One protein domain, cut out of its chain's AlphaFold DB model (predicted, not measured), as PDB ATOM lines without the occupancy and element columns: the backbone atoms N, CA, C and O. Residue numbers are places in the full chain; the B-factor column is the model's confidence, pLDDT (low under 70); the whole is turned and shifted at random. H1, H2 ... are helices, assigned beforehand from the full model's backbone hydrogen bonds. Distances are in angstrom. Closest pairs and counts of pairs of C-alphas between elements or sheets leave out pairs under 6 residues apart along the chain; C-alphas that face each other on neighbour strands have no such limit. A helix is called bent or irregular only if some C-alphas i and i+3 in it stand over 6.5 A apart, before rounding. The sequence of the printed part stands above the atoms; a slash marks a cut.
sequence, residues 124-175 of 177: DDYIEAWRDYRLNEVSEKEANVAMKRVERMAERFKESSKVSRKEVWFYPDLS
ATOM      1  N   ASP A 124      34.085  42.406  -0.593       81.56
ATOM      2  CA  ASP A 124      35.053  43.303   0.052       81.56
ATOM      3  C   ASP A 124      36.259  42.538   0.617       81.56
ATOM      4  O   ASP A 124      37.383  43.049   0.614       81.56
ATOM      5  N   ASP A 125      36.060  41.285   1.044       79.69
ATOM      6  CA  ASP A 125      37.129  40.446   1.598       79.69
ATOM      7  C   ASP A 125      38.215  40.111   0.548       79.69
ATOM      8  O   ASP A 125      39.349  39.789   0.913       79.69
ATOM      9  N   TYR A 126      37.895  40.190  -0.750       82.19
ATOM     10  CA  TYR A 126      38.773  39.761  -1.847       82.19
ATOM     11  C   TYR A 126      39.367  40.916  -2.661       82.19
ATOM     12  O   TYR A 126      40.310  40.692  -3.424       82.19
ATOM     13  N   ILE A 127      38.873  42.145  -2.482       82.69
ATOM     14  CA  ILE A 127      39.294  43.330  -3.249       82.69
ATOM     15  C   ILE A 127      40.809  43.549  -3.173       82.69
ATOM     16  O   ILE A 127      41.469  43.751  -4.191       82.69
ATOM     17  N   GLU A 128      41.391  43.481  -1.977       77.94
ATOM     18  CA  GLU A 128      42.824  43.736  -1.805       77.94
ATOM     19  C   GLU A 128      43.692  42.601  -2.355       77.94
ATOM     20  O   GLU A 128      44.712  42.862  -2.989       77.94
ATOM     21  N   ALA A 129      43.271  41.347  -2.177       79.19
ATOM     22  CA  ALA A 129      43.974  40.207  -2.760       79.19
ATOM     23  C   ALA A 129      43.980  40.290  -4.294       79.19
ATOM     24  O   ALA A 129      45.003  40.043  -4.935       79.19
ATOM     25  N   TRP A 130      42.854  40.701  -4.882       83.44
ATOM     26  CA  TRP A 130      42.749  40.940  -6.316       83.44
ATOM     27  C   TRP A 130      43.599  42.137  -6.771       83.44
ATOM     28  O   TRP A 130      44.254  42.056  -7.810       83.44
ATOM     29  N   ARG A 131      43.679  43.213  -5.974       82.94
ATOM     30  CA  ARG A 131      44.581  44.350  -6.226       82.94
ATOM     31  C   ARG A 131      46.034  43.912  -6.320       82.94
ATOM     32  O   ARG A 131      46.722  44.277  -7.269       82.94
ATOM     33  N   ASP A 132      46.488  43.155  -5.328       80.62
ATOM     34  CA  ASP A 132      47.869  42.688  -5.241       80.62
ATOM     35  C   ASP A 132      48.198  41.747  -6.405       80.62
ATOM     36  O   ASP A 132      49.267  41.860  -7.002       80.62
ATOM     37  N   TYR A 133      47.258  40.873  -6.779       82.44
ATOM     38  CA  TYR A 133      47.359  40.072  -7.997       82.44
ATOM     39  C   TYR A 133      47.516  40.964  -9.236       82.44
ATOM     40  O   TYR A 133      48.458  40.790 -10.006       82.44
ATOM     41  N   ARG A 134      46.645  41.967  -9.392       82.94
ATOM     42  CA  ARG A 134      46.626  42.844 -10.565       82.94
ATOM     43  C   ARG A 134      47.891  43.694 -10.686       82.94
ATOM     44  O   ARG A 134      48.395  43.872 -11.789       82.94
ATOM     45  N   LEU A 135      48.441  44.164  -9.568       81.69
ATOM     46  CA  LEU A 135      49.707  44.907  -9.520       81.69
ATOM     47  C   LEU A 135      50.924  44.085  -9.978       81.69
ATOM     48  O   LEU A 135      51.946  44.678 -10.313       81.69
ATOM     49  N   ASN A 136      50.834  42.751 -10.010       81.62
ATOM     50  CA  ASN A 136      51.889  41.904 -10.575       81.62
ATOM     51  C   ASN A 136      51.798  41.772 -12.104       81.62
ATOM     52  O   ASN A 136      52.761  41.334 -12.728       81.62
ATOM     53  N   GLU A 137      50.657  42.120 -12.704       83.38
ATOM     54  CA  GLU A 137      50.413  41.978 -14.145       83.38
ATOM     55  C   GLU A 137      50.502  43.300 -14.906       83.38
ATOM     56  O   GLU A 137      50.898  43.317 -16.070       83.38
ATOM     57  N   VAL A 138      50.083  44.400 -14.277       88.00
ATOM     58  CA  VAL A 138      49.922  45.702 -14.934       88.00
ATOM     59  C   VAL A 138      50.513  46.835 -14.103       88.00
ATOM     60  O   VAL A 138      50.849  46.669 -12.928       88.00
ATOM     61  N   SER A 139      50.627  48.018 -14.706       88.62
ATOM     62  CA  SER A 139      51.115  49.201 -13.996       88.62
ATOM     63  C   SER A 139      50.195  49.592 -12.831       88.62
ATOM     64  O   SER A 139      48.988  49.337 -12.845       88.62
ATOM     65  N   GLU A 140      50.736  50.297 -11.832       84.75
ATOM     66  CA  GLU A 140      49.946  50.783 -10.689       84.75
ATOM     67  C   GLU A 140      48.753  51.647 -11.126       84.75
ATOM     68  O   GLU A 140      47.669  51.560 -10.544       84.75
ATOM     69  N   LYS A 141      48.917  52.444 -12.190       87.75
ATOM     70  CA  LYS A 141      47.835  53.254 -12.762       87.75
ATOM     71  C   LYS A 141      46.696  52.371 -13.274       87.75
ATOM     72  O   LYS A 141      45.542  52.624 -12.937       87.75
ATOM     73  N   GLU A 142      47.009  51.351 -14.067       85.56
ATOM     74  CA  GLU A 142      46.015  50.440 -14.646       85.56
ATOM     75  C   GLU A 142      45.327  49.599 -13.572       85.56
ATOM     76  O   GLU A 142      44.100  49.479 -13.581       85.56
ATOM     77  N   ALA A 143      46.093  49.088 -12.603       84.12
ATOM     78  CA  ALA A 143      45.540  48.386 -11.452       84.12
ATOM     79  C   ALA A 143      44.558  49.289 -10.692       84.12
ATOM     80  O   ALA A 143      43.418  48.897 -10.477       84.12
ATOM     81  N   ASN A 144      44.940  50.529 -10.363       83.62
ATOM     82  CA  ASN A 144      44.071  51.457  -9.634       83.62
ATOM     83  C   ASN A 144      42.800  51.847 -10.420       83.62
ATOM     84  O   ASN A 144      41.750  52.053  -9.813       83.62
ATOM     85  N   VAL A 145      42.851  51.939 -11.755       85.50
ATOM     86  CA  VAL A 145      41.646  52.161 -12.580       85.50
ATOM     87  C   VAL A 145      40.698  50.966 -12.490       85.50
ATOM     88  O   VAL A 145      39.496  51.150 -12.287       85.50
ATOM     89  N   ALA A 146      41.231  49.749 -12.601       83.88
ATOM     90  CA  ALA A 146      40.442  48.528 -12.508       83.88
ATOM     91  C   ALA A 146      39.870  48.324 -11.089       83.88
ATOM     92  O   ALA A 146      38.712  47.941 -10.942       83.88
ATOM     93  N   MET A 147      40.629  48.691 -10.051       84.44
ATOM     94  CA  MET A 147      40.192  48.675  -8.650       84.44
ATOM     95  C   MET A 147      38.931  49.488  -8.417       84.44
ATOM     96  O   MET A 147      37.980  48.968  -7.849       84.44
ATOM     97  N   LYS A 148      38.866  50.715  -8.942       85.38
ATOM     98  CA  LYS A 148      37.667  51.553  -8.801       85.38
ATOM     99  C   LYS A 148      36.409  50.894  -9.371       85.38
ATOM    100  O   LYS A 148      35.311  51.193  -8.917       85.38
ATOM    101  N   ARG A 149      36.542  50.044 -10.397       83.88
ATOM    102  CA  ARG A 149      35.412  49.297 -10.977       83.88
ATOM    103  C   ARG A 149      34.976  48.164 -10.048       83.88
ATOM    104  O   ARG A 149      33.785  48.018  -9.795       83.88
ATOM    105  N   VAL A 150      35.936  47.409  -9.515       84.94
ATOM    106  CA  VAL A 150      35.671  46.309  -8.575       84.94
ATOM    107  C   VAL A 150      35.098  46.822  -7.253       84.94
ATOM    108  O   VAL A 150      34.145  46.241  -6.752       84.94
ATOM    109  N   GLU A 151      35.599  47.944  -6.734       85.56
ATOM    110  CA  GLU A 151      35.060  48.601  -5.536       85.56
ATOM    111  C   GLU A 151      33.590  48.989  -5.736       85.56
ATOM    112  O   GLU A 151      32.748  48.602  -4.933       85.56
ATOM    113  N   ARG A 152      33.240  49.633  -6.860       84.50
ATOM    114  CA  ARG A 152      31.831  49.937  -7.184       84.50
ATOM    115  C   ARG A 152      30.964  48.682  -7.295       84.50
ATOM    116  O   ARG A 152      29.804  48.691  -6.886       84.50
ATOM    117  N   MET A 153      31.509  47.603  -7.859       84.00
ATOM    118  CA  MET A 153      30.801  46.326  -7.943       84.00
ATOM    119  C   MET A 153      30.541  45.745  -6.550       84.00
ATOM    120  O   MET A 153      29.422  45.313  -6.293       84.00
ATOM    121  N   ALA A 154      31.528  45.756  -5.656       86.00
ATOM    122  CA  ALA A 154      31.389  45.242  -4.295       86.00
ATOM    123  C   ALA A 154      30.463  46.108  -3.427       86.00
ATOM    124  O   ALA A 154      29.639  45.578  -2.684       86.00
ATOM    125  N   GLU A 155      30.496  47.433  -3.595       84.00
ATOM    126  CA  GLU A 155      29.542  48.346  -2.959       84.00
ATOM    127  C   GLU A 155      28.093  48.007  -3.336       84.00
ATOM    128  O   GLU A 155      27.197  48.039  -2.486       84.00
ATOM    129  N   ARG A 156      27.858  47.658  -4.609       82.19
ATOM    130  CA  ARG A 156      26.533  47.285  -5.119       82.19
ATOM    131  C   ARG A 156      26.134  45.866  -4.721       82.19
ATOM    132  O   ARG A 156      25.004  45.641  -4.292       82.19
ATOM    133  N   PHE A 157      27.049  44.921  -4.890       85.25
ATOM    134  CA  PHE A 157      26.846  43.497  -4.677       85.25
ATOM    135  C   PHE A 157      27.763  43.033  -3.551       85.25
ATOM    136  O   PHE A 157      28.754  42.354  -3.788       85.25
ATOM    137  N   LYS A 158      27.424  43.402  -2.311       85.19
ATOM    138  CA  LYS A 158      28.245  43.043  -1.143       85.19
ATOM    139  C   LYS A 158      28.534  41.546  -1.060       85.19
ATOM    140  O   LYS A 158      29.617  41.147  -0.663       85.19
ATOM    141  N   GLU A 159      27.574  40.714  -1.452       89.12
ATOM    142  CA  GLU A 159      27.692  39.259  -1.408       89.12
ATOM    143  C   GLU A 159      27.621  38.647  -2.803       89.12
ATOM    144  O   GLU A 159      26.820  39.071  -3.640       89.12
ATOM    145  N   SER A 160      28.396  37.583  -3.027       87.38
ATOM    146  CA  SER A 160      28.397  36.840  -4.293       87.38
ATOM    147  C   SER A 160      27.012  36.325  -4.699       87.38
ATOM    148  O   SER A 160      26.693  36.306  -5.884       87.38
ATOM    149  N   SER A 161      26.163  35.969  -3.731       85.75
ATOM    150  CA  SER A 161      24.780  35.522  -3.962       85.75
ATOM    151  C   SER A 161      23.876  36.600  -4.564       85.75
ATOM    152  O   SER A 161      22.835  36.279  -5.133       85.75
ATOM    153  N   LYS A 162      24.255  37.876  -4.444       85.38
ATOM    154  CA  LYS A 162      23.515  39.011  -5.006       85.38
ATOM    155  C   LYS A 162      23.986  39.380  -6.411       85.38
ATOM    156  O   LYS A 162      23.364  40.222  -7.043       85.38
ATOM    157  N   VAL A 163      25.058  38.765  -6.914       81.81
ATOM    158  CA  VAL A 163      25.550  39.004  -8.273       81.81
ATOM    159  C   VAL A 163      24.724  38.176  -9.256       81.81
ATOM    160  O   VAL A 163      24.828  36.951  -9.285       81.81
ATOM    161  N   SER A 164      23.940  38.831 -10.114       79.62
ATOM    162  CA  SER A 164      23.239  38.151 -11.209       79.62
ATOM    163  C   SER A 164      23.822  38.511 -12.577       79.62
ATOM    164  O   SER A 164      24.201  39.652 -12.843       79.62
ATOM    165  N   ARG A 165      23.853  37.538 -13.502       70.62
ATOM    166  CA  ARG A 165      24.335  37.750 -14.881       70.62
ATOM    167  C   ARG A 165      23.588  38.886 -15.578       70.62
ATOM    168  O   ARG A 165      24.198  39.646 -16.318       70.62
ATOM    169  N   LYS A 166      22.278  38.991 -15.338       73.19
ATOM    170  CA  LYS A 166      21.435  40.055 -15.887       73.19
ATOM    171  C   LYS A 166      21.918  41.416 -15.385       73.19
ATOM    172  O   LYS A 166      22.204  42.285 -16.194       73.19
ATOM    173  N   GLU A 167      22.068  41.590 -14.077       68.62
ATOM    174  CA  GLU A 167      22.441  42.887 -13.502       68.62
ATOM    175  C   GLU A 167      23.876  43.306 -13.834       68.62
ATOM    176  O   GLU A 167      24.121  44.492 -14.025       68.62
ATOM    177  N   VAL A 168      24.804  42.354 -13.978       67.56
ATOM    178  CA  VAL A 168      26.172  42.642 -14.444       67.56
ATOM    179  C   VAL A 168      26.175  43.118 -15.901       67.56
ATOM    180  O   VAL A 168      26.920  44.028 -16.247       67.56
ATOM    181  N   TRP A 169      25.334  42.529 -16.759       60.00
ATOM    182  CA  TRP A 169      25.272  42.861 -18.187       60.00
ATOM    183  C   TRP A 169      24.583  44.205 -18.470       60.00
ATOM    184  O   TRP A 169      24.881  44.851 -19.467       60.00
ATOM    185  N   PHE A 170      23.683  44.646 -17.586       56.12
ATOM    186  CA  PHE A 170      22.967  45.922 -17.696       56.12
ATOM    187  C   PHE A 170      23.684  47.100 -17.013       56.12
ATOM    188  O   PHE A 170      23.053  48.136 -16.815       56.12
ATOM    189  N   TYR A 171      24.967  46.972 -16.646       62.50
ATOM    190  CA  TYR A 171      25.714  48.033 -15.960       62.50
ATOM    191  C   TYR A 171      26.721  48.736 -16.898       62.50
ATOM    192  O   TYR A 171      27.830  48.223 -17.085       62.50
ATOM    193  N   PRO A 172      26.378  49.914 -17.466       56.12
ATOM    194  CA  PRO A 172      27.175  50.572 -18.508       56.12
ATOM    195  C   PRO A 172      28.595  50.940 -18.046       56.12
ATOM    196  O   PRO A 172      29.568  50.709 -18.758       56.12
ATOM    197  N   ASP A 173      28.742  51.379 -16.790       55.25
ATOM    198  CA  ASP A 173      30.027  51.828 -16.222       55.25
ATOM    199  C   ASP A 173      31.058  50.698 -15.997       55.25
ATOM    200  O   ASP A 173      32.209  50.959 -15.618       55.25
ATOM    201  N   LEU A 174      30.644  49.433 -16.150       51.91
ATOM    202  CA  LEU A 174      31.529  48.262 -16.145       51.91
ATOM    203  C   LEU A 174      31.855  47.782 -17.570       51.91
ATOM    204  O   LEU A 174      32.868  47.101 -17.745       51.91
ATOM    205  N   SER A 175      31.037  48.153 -18.563       47.91
ATOM    206  CA  SER A 175      31.147  47.750 -19.972       47.91
ATOM    207  C   SER A 175      31.818  48.775 -20.890       47.91
ATOM    208  O   SER A 175      32.050  48.446 -22.048       47.91
TER     209      SER A 175
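This is residues 124 to 175 of the 177 residues of an uncharacterized protein of Motiliproteus sp. MSK22-1 (UniProt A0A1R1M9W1). A helical hairpin of two helices side by side, H1 and the longer H2, makes the main body, and after H2 the printed part folds back in a hook that holds two short helices, H3 and H4. H2 runs along the length of the model, with H1 beside it, while the hook brings H4 back near H2. The printed part has 52 residues with four named helices, in the order H1, H2, H3, H4, and no named strand; its class is all helix. It is only just compact, close to loose, with a radius of gyration of the C-alphas of 11.7 A, and its C-alphas span 31 by 23 by 14 A.

H1 takes residues 124 to 135, 17.6 A from first to last C-alpha, and begins at C-alpha 124 at (35.053, 43.303, 0.052). H1 is irregular: C-alphas 125 and 128 are 7.4 A apart. H2 takes residues 140 to 156, 24.3 A long, from C-alpha 140 at (49.946, 50.783, -10.689) to C-alpha 156 at (26.533, 47.285, -5.119). H3 takes residues 165 to 169 and is 6.2 A long. H4 takes residues 172 to 175, is 5.1 A long and ends at C-alpha 175 at (31.147, 47.750, -19.972).

H1 and H2 form a helical hairpin across a tight link of four residues. They touch, with 10 pairs of C-alphas within 8 A, and their closest C-alphas are those of Arg 134 and Ala 143, 5.7 A apart. They run opposite ways at a shallow tilt of 17 degrees. H2 and H3 are apart, though they follow each other in the chain. H4 is close to H2 but not clearly touching, the closest C-alphas being those of Arg 149 and Leu 174, 6.5 A apart. H3 and H4 are also close but not clearly touching, with the C-alphas of Trp 169 and Ser 175 closest at 7.8 A. H1 is apart from H3 and from H4. In H3 every O i to N i+4 pair is within hydrogen-bond range, against 6 of 8 in H1 and 12 of 13 in H2; H4 is too short for such a pair, but its one O i to N i+3 pair is within range.

The two C-alphas farthest apart are those of Ser 139 and Ser 161, at 31.3 A, and the first and last printed C-alphas, of Asp 124 and Ser 175, are 20.9 A apart. The printed part has no cut. The links from H1 to H2 and from H3 to H4 are tight, the link of eight residues from H2 to H3 is short, and no link is long. The mean pLDDT of the printed part is 79.0, and residues 167 to 175 are under 70, of which 167 to 169 belong to H3 and 172 to 175 to H4.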